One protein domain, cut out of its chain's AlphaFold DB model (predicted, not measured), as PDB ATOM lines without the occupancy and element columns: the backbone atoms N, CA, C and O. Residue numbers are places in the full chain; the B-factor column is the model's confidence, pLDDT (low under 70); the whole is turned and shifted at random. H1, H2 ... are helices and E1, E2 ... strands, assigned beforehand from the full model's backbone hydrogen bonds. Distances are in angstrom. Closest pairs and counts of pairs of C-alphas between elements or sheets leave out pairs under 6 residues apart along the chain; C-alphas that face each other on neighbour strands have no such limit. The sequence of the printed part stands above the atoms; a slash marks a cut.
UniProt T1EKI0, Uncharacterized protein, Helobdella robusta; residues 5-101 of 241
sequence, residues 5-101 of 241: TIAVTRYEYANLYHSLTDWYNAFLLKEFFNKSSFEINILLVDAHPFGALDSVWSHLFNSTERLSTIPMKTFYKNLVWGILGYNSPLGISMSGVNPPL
ATOM      1  N   THR A   5     168.620 231.547  84.664       98.44
ATOM      2  CA  THR A   5     167.797 232.101  83.583       98.44
ATOM      3  C   THR A   5     167.327 233.513  83.907       98.44
ATOM      4  O   THR A   5     166.781 233.767  84.980       98.44
ATOM      5  N   ILE A   6     167.482 234.427  82.949       98.50
ATOM      6  CA  ILE A   6     166.863 235.755  82.986       98.50
ATOM      7  C   ILE A   6     165.633 235.734  82.076       98.50
ATOM      8  O   ILE A   6     165.754 235.528  80.868       98.50
ATOM      9  N   ALA A   7     164.450 235.966  82.645       98.25
ATOM     10  CA  ALA A   7     163.225 236.186  81.884       98.25
ATOM     11  C   ALA A   7     163.158 237.640  81.401       98.25
ATOM     12  O   ALA A   7     163.096 238.557  82.217       98.25
ATOM     13  N   VAL A   8     163.143 237.862  80.090       98.00
ATOM     14  CA  VAL A   8     163.121 239.199  79.482       98.00
ATOM     15  C   VAL A   8     161.806 239.411  78.741       98.00
ATOM     16  O   VAL A   8     161.496 238.702  77.784       98.00
ATOM     17  N   THR A   9     161.039 240.417  79.164       96.31
ATOM     18  CA  THR A   9     159.908 240.944  78.391       96.31
ATOM     19  C   THR A   9     160.413 242.115  77.567       96.31
ATOM     20  O   THR A   9     160.582 243.212  78.104       96.31
ATOM     21  N   ARG A  10     160.664 241.899  76.274       94.69
ATOM     22  CA  ARG A  10     161.169 242.976  75.417       94.69
ATOM     23  C   ARG A  10     160.115 244.062  75.264       94.69
ATOM     24  O   ARG A  10     158.957 243.756  74.973       94.69
ATOM     25  N   TYR A  11     160.515 245.320  75.437       88.50
ATOM     26  CA  TYR A  11     159.610 246.454  75.213       88.50
ATOM     27  C   TYR A  11     159.288 246.613  73.720       88.50
ATOM     28  O   TYR A  11     158.148 246.852  73.332       88.50
ATOM     29  N   GLU A  12     160.310 246.437  72.887       89.00
ATOM     30  CA  GLU A  12     160.254 246.414  71.429       89.00
ATOM     31  C   GLU A  12     161.392 245.473  70.948       89.00
ATOM     32  O   GLU A  12     162.242 245.093  71.749       89.00
ATOM     33  N   TYR A  13     161.404 245.017  69.696       91.50
ATOM     34  CA  TYR A  13     162.287 243.951  69.200       91.50
ATOM     35  C   TYR A  13     163.025 244.259  67.879       91.50
ATOM     36  O   TYR A  13     163.861 243.470  67.442       91.50
ATOM     37  N   ALA A  14     162.719 245.372  67.214       91.81
ATOM     38  CA  ALA A  14     163.275 245.775  65.922       91.81
ATOM     39  C   ALA A  14     163.931 247.169  65.939       91.81
ATOM     40  O   ALA A  14     164.654 247.548  65.019       91.81
ATOM     41  N   ASN A  15     163.697 247.948  66.987       92.88
ATOM     42  CA  ASN A  15     164.290 249.238  67.254       92.88
ATOM     43  C   ASN A  15     165.519 249.034  68.142       92.88
ATOM     44  O   ASN A  15     165.418 248.620  69.301       92.88
ATOM     45  N   LEU A  16     166.681 249.380  67.592       94.81
ATOM     46  CA  LEU A  16     167.969 249.217  68.260       94.81
ATOM     47  C   LEU A  16     168.051 249.931  69.616       94.81
ATOM     48  O   LEU A  16     168.679 249.404  70.524       94.81
ATOM     49  N   TYR A  17     167.405 251.089  69.786       93.69
ATOM     50  CA  TYR A  17     167.430 251.816  71.060       93.69
ATOM     51  C   TYR A  17     166.776 251.001  72.183       93.69
ATOM     52  O   TYR A  17     167.346 250.822  73.262       93.69
ATOM     53  N   HIS A  18     165.590 250.455  71.911       93.94
ATOM     54  CA  HIS A  18     164.860 249.639  72.878       93.94
ATOM     55  C   HIS A  18     165.536 248.282  73.094       93.94
ATOM     56  O   HIS A  18     165.715 247.875  74.237       93.94
ATOM     57  N   SER A  19     166.015 247.646  72.024       95.62
ATOM     58  CA  SER A  19     166.721 246.362  72.125       95.62
ATOM     59  C   SER A  19     168.021 246.488  72.929       95.62
ATOM     60  O   SER A  19     168.300 245.656  73.789       95.62
ATOM     61  N   LEU A  20     168.783 247.571  72.731       96.38
ATOM     62  CA  LEU A  20     169.995 247.844  73.508       96.38
ATOM     63  C   LEU A  20     169.698 248.064  74.989       96.38
ATOM     64  O   LEU A  20     170.486 247.650  75.837       96.38
ATOM     65  N   THR A  21     168.551 248.661  75.299       95.62
ATOM     66  CA  THR A  21     168.096 248.821  76.679       95.62
ATOM     67  C   THR A  21     167.866 247.465  77.351       95.62
ATOM     68  O   THR A  21     168.315 247.257  78.478       95.62
ATOM     69  N   ASP A  22     167.246 246.517  76.647       96.88
ATOM     70  CA  ASP A  22     167.014 245.165  77.162       96.88
ATOM     71  C   ASP A  22     168.332 244.379  77.328       96.88
ATOM     72  O   ASP A  22     168.533 243.721  78.354       96.88
ATOM     73  N   TRP A  23     169.277 244.496  76.384       97.81
ATOM     74  CA  TRP A  23     170.609 243.878  76.502       97.81
ATOM     75  C   TRP A  23     171.410 244.439  77.676       97.81
ATOM     76  O   TRP A  23     172.024 243.684  78.431       97.81
ATOM     77  N   TYR A  24     171.385 245.759  77.850       97.75
ATOM     78  CA  TYR A  24     172.048 246.434  78.957       97.75
ATOM     79  C   TYR A  24     171.458 246.007  80.305       97.75
ATOM     80  O   TYR A  24     172.194 245.696  81.238       97.75
ATOM     81  N   ASN A  25     170.132 245.903  80.400       97.38
ATOM     82  CA  ASN A  25     169.461 245.427  81.606       97.38
ATOM     83  C   ASN A  25     169.856 243.983  81.961       97.38
ATOM     84  O   ASN A  25     170.121 243.689  83.128       97.38
ATOM     85  N   ALA A  26     169.930 243.089  80.972       98.00
ATOM     86  CA  ALA A  26     170.390 241.717  81.185       98.00
ATOM     87  C   ALA A  26     171.867 241.663  81.617       98.00
ATOM     88  O   ALA A  26     172.218 240.898  82.515       98.00
ATOM     89  N   PHE A  27     172.720 242.518  81.041       98.38
ATOM     90  CA  PHE A  27     174.108 242.680  81.476       98.38
ATOM     91  C   PHE A  27     174.208 243.151  82.935       98.38
ATOM     92  O   PHE A  27     174.972 242.584  83.709       98.38
ATOM     93  N   LEU A  28     173.402 244.125  83.362       98.06
ATOM     94  CA  LEU A  28     173.416 244.563  84.760       98.06
ATOM     95  C   LEU A  28     173.034 243.434  85.724       98.06
ATOM     96  O   LEU A  28     173.631 243.322  86.790       98.06
ATOM     97  N   LEU A  29     172.078 242.576  85.355       97.94
ATOM     98  CA  LEU A  29     171.736 241.400  86.158       97.94
ATOM     99  C   LEU A  29     172.865 240.363  86.166       97.94
ATOM    100  O   LEU A  29     173.148 239.798  87.221       97.94
ATOM    101  N   LYS A  30     173.545 240.150  85.032       97.75
ATOM    102  CA  LYS A  30     174.760 239.322  84.968       97.75
ATOM    103  C   LYS A  30     175.796 239.801  85.995       97.75
ATOM    104  O   LYS A  30     176.307 238.981  86.758       97.75
ATOM    105  N   GLU A  31     176.090 241.099  86.023       98.00
ATOM    106  CA  GLU A  31     177.048 241.683  86.972       98.00
ATOM    107  C   GLU A  31     176.543 241.596  88.417       98.00
ATOM    108  O   GLU A  31     177.270 241.155  89.303       98.00
ATOM    109  N   PHE A  32     175.274 241.934  88.658       97.38
ATOM    110  CA  PHE A  32     174.669 241.918  89.991       97.38
ATOM    111  C   PHE A  32     174.703 240.530  90.645       97.38
ATOM    112  O   PHE A  32     175.022 240.406  91.826       97.38
ATOM    113  N   PHE A  33     174.406 239.478  89.879       97.44
ATOM    114  CA  PHE A  33     174.452 238.096  90.361       97.44
ATOM    115  C   PHE A  33     175.844 237.456  90.260       97.44
ATOM    116  O   PHE A  33     175.988 236.278  90.593       97.44
ATOM    117  N   ASN A  34     176.859 238.214  89.826       97.19
ATOM    118  CA  ASN A  34     178.237 237.761  89.650       97.19
ATOM    119  C   ASN A  34     178.328 236.456  88.834       97.19
ATOM    120  O   ASN A  34     178.911 235.459  89.267       97.19
ATOM    121  N   LYS A  35     177.682 236.453  87.664       97.19
ATOM    122  CA  LYS A  35     177.638 235.311  86.744       97.19
ATOM    123  C   LYS A  35     178.452 235.571  85.482       97.19
ATOM    124  O   LYS A  35     178.560 236.704  85.002       97.19
ATOM    125  N   SER A  36     179.010 234.509  84.914       96.38
ATOM    126  CA  SER A  36     179.531 234.537  83.550       96.38
ATOM    127  C   SER A  36     178.374 234.546  82.551       96.38
ATOM    128  O   SER A  36     177.334 233.937  82.793       96.38
ATOM    129  N   SER A  37     178.540 235.196  81.398       95.62
ATOM    130  CA  SER A  37     177.520 235.175  80.337       95.62
ATOM    131  C   SER A  37     177.230 233.763  79.822       95.62
ATOM    132  O   SER A  37     176.087 233.458  79.483       95.62
ATOM    133  N   PHE A  38     178.240 232.888  79.827       94.56
ATOM    134  CA  PHE A  38     178.124 231.477  79.445       94.56
ATOM    135  C   PHE A  38     177.357 230.621  80.469       94.56
ATOM    136  O   PHE A  38     177.043 229.472  80.188       94.56
ATOM    137  N   GLU A  39     177.029 231.164  81.644       95.81
ATOM    138  CA  GLU A  39     176.194 230.496  82.654       95.81
ATOM    139  C   GLU A  39     174.737 230.986  82.635       95.81
ATOM    140  O   GLU A  39     173.920 230.525  83.434       95.81
ATOM    141  N   ILE A  40     174.415 231.956  81.772       98.12
ATOM    142  CA  ILE A  40     173.120 232.633  81.752       98.12
ATOM    143  C   ILE A  40     172.349 232.259  80.494       98.12
ATOM    144  O   ILE A  40     172.785 232.522  79.374       98.12
ATOM    145  N   ASN A  41     171.147 231.735  80.693       97.94
ATOM    146  CA  ASN A  41     170.164 231.518  79.643       97.94
ATOM    147  C   ASN A  41     169.168 232.688  79.611       97.94
ATOM    148  O   ASN A  41     168.734 233.178  80.656       97.94
ATOM    149  N   ILE A  42     168.770 233.121  78.421       98.31
ATOM    150  CA  ILE A  42     167.742 234.149  78.230       98.31
ATOM    151  C   ILE A  42     166.426 233.474  77.863       98.31
ATOM    152  O   ILE A  42     166.356 232.719  76.895       98.31
ATOM    153  N   LEU A  43     165.370 233.773  78.615       97.94
ATOM    154  CA  LEU A  43     164.007 233.369  78.291       97.94
ATOM    155  C   LEU A  43     163.209 234.599  77.860       97.94
ATOM    156  O   LEU A  43     162.856 235.440  78.683       97.94
ATOM    157  N   LEU A  44     162.896 234.706  76.572       97.75
ATOM    158  CA  LEU A  44     162.039 235.764  76.046       97.75
ATOM    159  C   LEU A  44     160.575 235.434  76.359       97.75
ATOM    160  O   LEU A  44     160.038 234.440  75.869       97.75
ATOM    161  N   VAL A  45     159.924 236.267  77.168       96.69
ATOM    162  CA  VAL A  45     158.556 236.047  77.685       96.69
ATOM    163  C   VAL A  45     157.509 236.961  77.032       96.69
ATOM    164  O   VAL A  45     156.450 237.225  77.596       96.69
ATOM    165  N   ASP A  46     157.795 237.447  75.827       94.88
ATOM    166  CA  ASP A  46     156.892 238.258  75.007       94.88
ATOM    167  C   ASP A  46     156.395 237.511  73.754       94.88
ATOM    168  O   ASP A  46     156.851 236.414  73.426       94.88
ATOM    169  N   ALA A  47     155.450 238.127  73.037       93.94
ATOM    170  CA  ALA A  47     154.854 237.597  71.807       93.94
ATOM    171  C   ALA A  47     155.294 238.365  70.542       93.94
ATOM    172  O   ALA A  47     154.564 238.414  69.544       93.94
ATOM    173  N   HIS A  48     156.454 239.029  70.565       93.81
ATOM    174  CA  HIS A  48     156.993 239.658  69.361       93.81
ATOM    175  C   HIS A  48     157.449 238.598  68.352       93.81
ATOM    176  O   HIS A  48     157.931 237.538  68.757       93.81
ATOM    177  N   PRO A  49     157.337 238.850  67.036       92.00
ATOM    178  CA  PRO A  49     157.889 237.943  66.035       92.00
ATOM    179  C   PRO A  49     159.426 237.907  66.094       92.00
ATOM    180  O   PRO A  49     160.058 238.598  66.897       92.00
ATOM    181  N   PHE A  50     160.039 237.061  65.265       90.38
ATOM    182  CA  PHE A  50     161.484 237.111  65.047       90.38
ATOM    183  C   PHE A  50     161.869 238.402  64.316       90.38
ATOM    184  O   PHE A  50     161.149 238.846  63.416       90.38
ATOM    185  N   GLY A  51     162.981 239.006  64.730       89.75
ATOM    186  CA  GLY A  51     163.512 240.248  64.166       89.75
ATOM    187  C   GLY A  51     165.022 240.185  63.945       89.75
ATOM    188  O   GLY A  51     165.695 239.291  64.455       89.75
ATOM    189  N   ALA A  52     165.558 241.159  63.206       90.00
ATOM    190  CA  ALA A  52     166.980 241.213  62.839       90.00
ATOM    191  C   ALA A  52     167.937 241.330  64.045       90.00
ATOM    192  O   ALA A  52     169.122 241.037  63.929       90.00
ATOM    193  N   LEU A  53     167.431 241.750  65.206       94.69
ATOM    194  CA  LEU A  53     168.220 241.950  66.423       94.69
ATOM    195  C   LEU A  53     168.199 240.734  67.367       94.69
ATOM    196  O   LEU A  53     168.900 240.736  68.377       94.69
ATOM    197  N   ASP A  54     167.436 239.681  67.051       94.44
ATOM    198  CA  ASP A  54     167.323 238.497  67.915       94.44
ATOM    199  C   ASP A  54     168.650 237.741  68.052       94.44
ATOM    200  O   ASP A  54     168.949 237.218  69.127       94.44
ATOM    201  N   SER A  55     169.463 237.712  66.990       94.94
ATOM    202  CA  SER A  55     170.752 237.008  66.970       94.94
ATOM    203  C   SER A  55     171.746 237.559  67.994       94.94
ATOM    204  O   SER A  55     172.672 236.858  68.390       94.94
ATOM    205  N   VAL A  56     171.562 238.794  68.466       97.75
ATOM    206  CA  VAL A  56     172.439 239.414  69.463       97.75
ATOM    207  C   VAL A  56     172.378 238.672  70.797       97.75
ATOM    208  O   VAL A  56     173.409 238.488  71.438       97.75
ATOM    209  N   TRP A  57     171.207 238.174  71.200       97.69
ATOM    210  CA  TRP A  57     171.054 237.489  72.486       97.69
ATOM    211  C   TRP A  57     171.955 236.258  72.617       97.69
ATOM    212  O   TRP A  57     172.588 236.083  73.656       97.69
ATOM    213  N   SER A  58     172.080 235.464  71.551       95.44
ATOM    214  CA  SER A  58     172.935 234.271  71.530       95.44
ATOM    215  C   SER A  58     174.426 234.574  71.377       95.44
ATOM    216  O   SER A  58     175.247 233.693  71.603       95.44
ATOM    217  N   HIS A  59     174.796 235.802  70.998       96.81
ATOM    218  CA  HIS A  59     176.188 236.249  71.067       96.81
ATOM    219  C   HIS A  59     176.550 236.714  72.482       96.81
ATOM    220  O   HIS A  59     177.670 236.494  72.935       96.81
ATOM    221  N   LEU A  60     175.613 237.366  73.178       98.25
ATOM    222  CA  LEU A  60     175.854 237.930  74.505       98.25
ATOM    223  C   LEU A  60     175.755 236.897  75.631       98.25
ATOM    224  O   LEU A  60     176.447 237.043  76.635       98.25
ATOM    225  N   PHE A  61     174.901 235.883  75.499       98.31
ATOM    226  CA  PHE A  61     174.582 234.928  76.564       98.31
ATOM    227  C   PHE A  61     174.595 233.485  76.054       98.31
ATOM    228  O   PHE A  61     174.561 233.243  74.851       98.31
ATOM    229  N   ASN A  62     174.633 232.521  76.978       97.44
ATOM    230  CA  ASN A  62     174.784 231.095  76.672       97.44
ATOM    231  C   ASN A  62     173.726 230.560  75.700       97.44
ATOM    232  O   ASN A  62     174.034 229.842  74.752       97.44
ATOM    233  N   SER A  63     172.461 230.887  75.953       96.00
ATOM    234  CA  SER A  63     171.355 230.455  75.106       96.00
ATOM    235  C   SER A  63     170.199 231.440  75.160       96.00
ATOM    236  O   SER A  63     170.105 232.286  76.052       96.00
ATOM    237  N   THR A  64     169.312 231.354  74.173       96.75
ATOM    238  CA  THR A  64     168.088 232.153  74.122       96.75
ATOM    239  C   THR A  64     166.936 231.279  73.666       96.75
ATOM    240  O   THR A  64     166.986 230.688  72.591       96.75
ATOM    241  N   GLU A  65     165.892 231.222  74.480       95.19
ATOM    242  CA  GLU A  65     164.661 230.492  74.204       95.19
ATOM    243  C   GLU A  65     163.469 231.447  74.310       95.19
ATOM    244  O   GLU A  65     163.509 232.449  75.024       95.19
ATOM    245  N   ARG A  66     162.388 231.157  73.586       96.19
ATOM    246  CA  ARG A  66     161.131 231.901  73.686       96.19
ATOM    247  C   ARG A  66     160.138 231.087  74.500       96.19
ATOM    248  O   ARG A  66     159.973 229.897  74.271       96.19
ATOM    249  N   LEU A  67     159.393 231.739  75.387       95.38
ATOM    250  CA  LEU A  67     158.357 231.080  76.184       95.38
ATOM    251  C   LEU A  67     157.347 230.324  75.303       95.38
ATOM    252  O   LEU A  67     156.900 229.240  75.661       95.38
ATOM    253  N   SER A  68     157.037 230.861  74.119       93.44
ATOM    254  CA  SER A  68     156.120 230.250  73.153       93.44
ATOM    255  C   SER A  68     156.625 228.949  72.518       93.44
ATOM    256  O   SER A  68     155.834 228.260  71.883       93.44
ATOM    257  N   THR A  69     157.920 228.627  72.616       93.69
ATOM    258  CA  THR A  69     158.496 227.400  72.039       93.69
ATOM    259  C   THR A  69     158.603 226.261  73.047       93.69
ATOM    260  O   THR A  69     158.937 225.147  72.655       93.69
ATOM    261  N   ILE A  70     158.294 226.511  74.323       93.62
ATOM    262  CA  ILE A  70     158.381 225.514  75.389       93.62
ATOM    263  C   ILE A  70     157.171 224.566  75.292       93.62
ATOM    264  O   ILE A  70     156.035 224.996  75.508       93.62
ATOM    265  N   PRO A  71     157.372 223.268  74.989       90.38
ATOM    266  CA  PRO A  71     156.276 222.366  74.625       90.38
ATOM    267  C   PRO A  71     155.506 221.815  75.831       90.38
ATOM    268  O   PRO A  71     154.392 221.315  75.687       90.38
ATOM    269  N   MET A  72     156.104 221.853  77.021       93.75
ATOM    270  CA  MET A  72     155.554 221.260  78.237       93.75
ATOM    271  C   MET A  72     155.847 222.133  79.452       93.75
ATOM    272  O   MET A  72     156.665 223.042  79.396       93.75
ATOM    273  N   LYS A  73     155.182 221.860  80.577       93.00
ATOM    274  CA  LYS A  73     155.443 222.583  81.827       93.00
ATOM    275  C   LYS A  73     156.915 222.415  82.216       93.00
ATOM    276  O   LYS A  73     157.340 221.308  82.536       93.00
ATOM    277  N   THR A  74     157.659 223.517  82.225       93.81
ATOM    278  CA  THR A  74     159.090 223.539  82.545       93.81
ATOM    279  C   THR A  74     159.307 224.229  83.884       93.81
ATOM    280  O   THR A  74     158.782 225.312  84.132       93.81
ATOM    281  N   PHE A  75     160.097 223.598  84.750       95.00
ATOM    282  CA  PHE A  75     160.527 224.169  86.022       95.00
ATOM    283  C   PHE A  75     161.926 224.786  85.883       95.00
ATOM    284  O   PHE A  75     162.863 224.118  85.429       95.00
ATOM    285  N   TYR A  76     162.064 226.043  86.304       95.69
ATOM    286  CA  TYR A  76     163.332 226.769  86.366       95.69
ATOM    287  C   TYR A  76     163.747 226.909  87.826       95.69
ATOM    288  O   TYR A  76     163.032 227.520  88.616       95.69
ATOM    289  N   LYS A  77     164.900 226.340  88.185       95.75
ATOM    290  CA  LYS A  77     165.413 226.392  89.558       95.75
ATOM    291  C   LYS A  77     165.893 227.792  89.935       95.75
ATOM    292  O   LYS A  77     165.685 228.223  91.064       95.75
ATOM    293  N   ASN A  78     166.514 228.491  88.984       96.50
ATOM    294  CA  ASN A  78     167.066 229.830  89.152       96.50
ATOM    295  C   ASN A  78     166.520 230.738  88.046       96.50
ATOM    296  O   ASN A  78     167.076 230.788  86.953       96.50
ATOM    297  N   LEU A  79     165.418 231.433  88.324       97.38
ATOM    298  CA  LEU A  79     164.797 232.373  87.392       97.38
ATOM    299  C   LEU A  79     164.751 233.764  88.012       97.38
ATOM    300  O   LEU A  79     164.238 233.932  89.119       97.38
ATOM    301  N   VAL A  80     165.233 234.764  87.280       97.75
ATOM    302  CA  VAL A  80     165.111 236.174  87.662       97.75
ATOM    303  C   VAL A  80     164.383 236.960  86.584       97.75
ATOM    304  O   VAL A  80     164.530 236.693  85.392       97.75
ATOM    305  N   TRP A  81     163.590 237.941  87.005       97.12
ATOM    306  CA  TRP A  81     162.900 238.837  86.086       97.12
ATOM    307  C   TRP A  81     163.833 239.958  85.637       97.12
ATOM    308  O   TRP A  81     164.434 240.652  86.458       97.12
ATOM    309  N   GLY A  82     163.936 240.129  84.323       95.75
ATOM    310  CA  GLY A  82     164.630 241.232  83.682       95.75
ATOM    311  C   GLY A  82     164.025 242.579  84.062       95.75
ATOM    312  O   GLY A  82     162.813 242.711  84.248       95.75
ATOM    313  N   ILE A  83     164.873 243.604  84.137       93.69
ATOM    314  CA  ILE A  83     164.409 244.986  84.264       93.69
ATOM    315  C   ILE A  83     163.661 245.341  82.974       93.69
ATOM    316  O   ILE A  83     164.199 245.185  81.878       93.69
ATOM    317  N   LEU A  84     162.427 245.829  83.099       89.12
ATOM    318  CA  LEU A  84     161.641 246.275  81.948       89.12
ATOM    319  C   LEU A  84     162.298 247.498  81.301       89.12
ATOM    320  O   LEU A  84     162.781 248.378  82.012       89.12
ATOM    321  N   GLY A  85     162.282 247.581  79.967       82.44
ATOM    322  CA  GLY A  85     163.007 248.618  79.221       82.44
ATOM    323  C   GLY A  85     162.773 250.052  79.720       82.44
ATOM    324  O   GLY A  85     163.724 250.804  79.909       82.44
ATOM    325  N   TYR A  86     161.530 250.425  80.041       81.44
ATOM    326  CA  TYR A  86     161.196 251.767  80.549       81.44
ATOM    327  C   TYR A  86     161.689 252.049  81.982       81.44
ATOM    328  O   TYR A  86     161.819 253.208  82.363       81.44
ATOM    329  N   ASN A  87     162.001 251.006  82.755       89.19
ATOM    330  CA  ASN A  87     162.607 251.101  84.087       89.19
ATOM    331  C   ASN A  87     164.137 250.975  84.037       89.19
ATOM    332  O   ASN A  87     164.786 250.896  85.081       89.19
ATOM    333  N   SER A  88     164.728 250.914  82.841       91.31
ATOM    334  CA  SER A  88     166.173 250.811  82.700       91.31
ATOM    335  C   SER A  88     166.878 252.027  83.301       91.31
ATOM    336  O   SER A  88     166.433 253.164  83.093       91.31
ATOM    337  N   PRO A  89     168.051 251.833  83.933       90.94
ATOM    338  CA  PRO A  89     168.914 252.944  84.303       90.94
ATOM    339  C   PRO A  89     169.267 253.860  83.123       90.94
ATOM    340  O   PRO A  89     169.493 255.042  83.359       90.94
ATOM    341  N   LEU A  90     169.264 253.378  81.869       89.50
ATOM    342  CA  LEU A  90     169.471 254.233  80.689       89.50
ATOM    343  C   LEU A  90     168.362 255.285  80.530       89.50
ATOM    344  O   LEU A  90     168.656 256.431  80.201       89.50
ATOM    345  N   GLY A  91     167.106 254.927  80.817       83.06
ATOM    346  CA  GLY A  91     165.980 255.862  80.774       83.06
ATOM    347  C   GLY A  91     166.088 256.941  81.852       83.06
ATOM    348  O   GLY A  91     165.969 258.126  81.557       83.06
ATOM    349  N   ILE A  92     166.412 256.549  83.089       71.94
ATOM    350  CA  ILE A  92     166.625 257.485  84.212       71.94
ATOM    351  C   ILE A  92     167.834 258.396  83.951       71.94
ATOM    352  O   ILE A  92     167.823 259.584  84.276       71.94
ATOM    353  N   SER A  93     168.877 257.859  83.319       72.56
ATOM    354  CA  SER A  93     170.106 258.590  82.995       72.56
ATOM    355  C   SER A  93     169.886 259.736  82.003       72.56
ATOM    356  O   SER A  93     170.698 260.663  81.932       72.56
ATOM    357  N   MET A  94     168.760 259.739  81.278       74.56
ATOM    358  CA  MET A  94     168.354 260.883  80.456       74.56
ATOM    359  C   MET A  94     168.102 262.145  81.296       74.56
ATOM    360  O   MET A  94     168.226 263.253  80.782       74.56
ATOM    361  N   SER A  95     167.833 262.002  82.598       68.44
ATOM    362  CA  SER A  95     167.694 263.108  83.555       68.44
ATOM    363  C   SER A  95     169.028 263.601  84.138       68.44
ATOM    364  O   SER A  95     169.035 264.405  85.067       68.44
ATOM    365  N   GLY A  96     170.169 263.155  83.594       70.44
ATOM    366  CA  GLY A  96     171.490 263.723  83.887       70.44
ATOM    367  C   GLY A  96     172.399 262.885  84.789       70.44
ATOM    368  O   GLY A  96     173.513 263.328  85.071       70.44
ATOM    369  N   VAL A  97     171.964 261.692  85.192       80.44
ATOM    370  CA  VAL A  97     172.792 260.697  85.891       80.44
ATOM    371  C   VAL A  97     173.546 259.859  84.853       80.44
ATOM    372  O   VAL A  97     173.006 259.577  83.789       80.44
ATOM    373  N   ASN A  98     174.796 259.482  85.123       86.06
ATOM    374  CA  ASN A  98     175.512 258.549  84.248       86.06
ATOM    375  C   ASN A  98     175.037 257.111  84.515       86.06
ATOM    376  O   ASN A  98     174.966 256.724  85.686       86.06
ATOM    377  N   PRO A  99     174.770 256.299  83.477       92.25
ATOM    378  CA  PRO A  99     174.421 254.903  83.672       92.25
ATOM    379  C   PRO A  99     175.577 254.129  84.326       92.25
ATOM    380  O   PRO A  99     176.738 254.346  83.958       92.25
ATOM    381  N   PRO A 100     175.295 253.222  85.276       94.38
ATOM    382  CA  PRO A 100     176.326 252.393  85.890       94.38
ATOM    383  C   PRO A 100     176.949 251.422  84.878       94.38
ATOM    384  O   PRO A 100     176.259 250.880  84.029       94.38
ATOM    385  N   LEU A 101     178.244 251.132  85.005       96.25
ATOM    386  CA  LEU A 101     178.914 250.071  84.234       96.25
ATOM    387  C   LEU A 101     178.804 250.210  82.698       96.25
ATOM    388  O   LEU A 101     178.778 249.218  81.969       96.25
TER     389      LEU A 101
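Overview. This is residues 5 to 101 of the 241 residues of an uncharacterized protein of Helobdella robusta (UniProt T1EKI0). A small twisted sheet of four parallel strands has H1 and H2 side by side over one face and no named helix on the other. At one end of the long axis residues 70 to 75 stick out as a loop between E3 and E4; at the other end the short helix H3 lies beyond H1. The printed part has 97 residues with three named helices and four named strands, along the chain E1 H1 E2 H2 E3 E4 H3, and the sheet's order is E3 E2 E1 E4. The class is mixed, helices and strands, with 45 residues in named elements, under half. The whole is compact, with a radius of gyration of the C-alphas of 13.4 A, yet elongated, spanning 46 by 30 by 21 A.

Along the chain. E1, residues 5 to 8, begins at C-alpha 5 (167.797, 232.101, 83.583). H1, residues 16 to 32, is 23.9 A long and ends at C-alpha 32 (174.669, 241.918, 89.991). E2, residues 40 to 44, measures 12.9 A; H2 is residues 55 to 60, 9.1 A. E3, residues 63 to 66, and E4, residues 78 to 81, measure 10.4 A each, and E1 9.4 A. H3, residues 89 to 93, is 5.9 A long and ends at C-alpha 93 (170.106, 258.590, 82.995).

Arrangement. E1 and E2 are inner strands, E3 and E4 edge strands. E1 and E4 are parallel at 19 degrees, with N 7 and O 80 at 2.8 A. E2 and E1 are parallel at 32 degrees, with N 8 and O 43 at 2.8 A. E3 and E2 are parallel at 20 degrees, with N 42 and O 63 at 2.8 A. E1, H1, E2 and E2, H2, E3 are strand-helix-strand units, two parallel neighbour strands with a helix between, each with a right-handed crossover. H1 and H2 are on the same face, giving two layers, a sheet and its helices. H1 lies over E1 at a height over the sheet of 10.2 A and only just runs along the strands, at 29 degrees to E1 on the local plane; its closest C-alphas with E1 are those of Ala 26 and Ile 6, 7.2 A apart. H2 lies over E3 at a height of 8.6 A, slantwise to the strands at 35 degrees to E3 on the local plane; the closest C-alphas, of Ser 58 and Thr 64, are 5.9 A apart. H1 and H2 are close but not clearly touching, at a shallow tilt of 25 degrees, the same way; their closest C-alphas, of Trp 23 and Trp 57, are 7.6 A apart. H3 is not on the sheet; it is close to H1 but not clearly touching, the closest C-alphas being those of Leu 90 and Thr 21, 6.9 A apart. In H1 and H3 every O i to N i+4 pair is within hydrogen-bond range; in H2, 1 of 2.

Size, cuts and confidence. The two C-alphas farthest apart, of Met 72 and Gly 96, stand 45.7 A apart. The printed part has no cut. The link E3 to E4, 11 residues, is long; H2 to E3 is tight. Mean pLDDT of the printed part is 93.3; residue 95 is under 70.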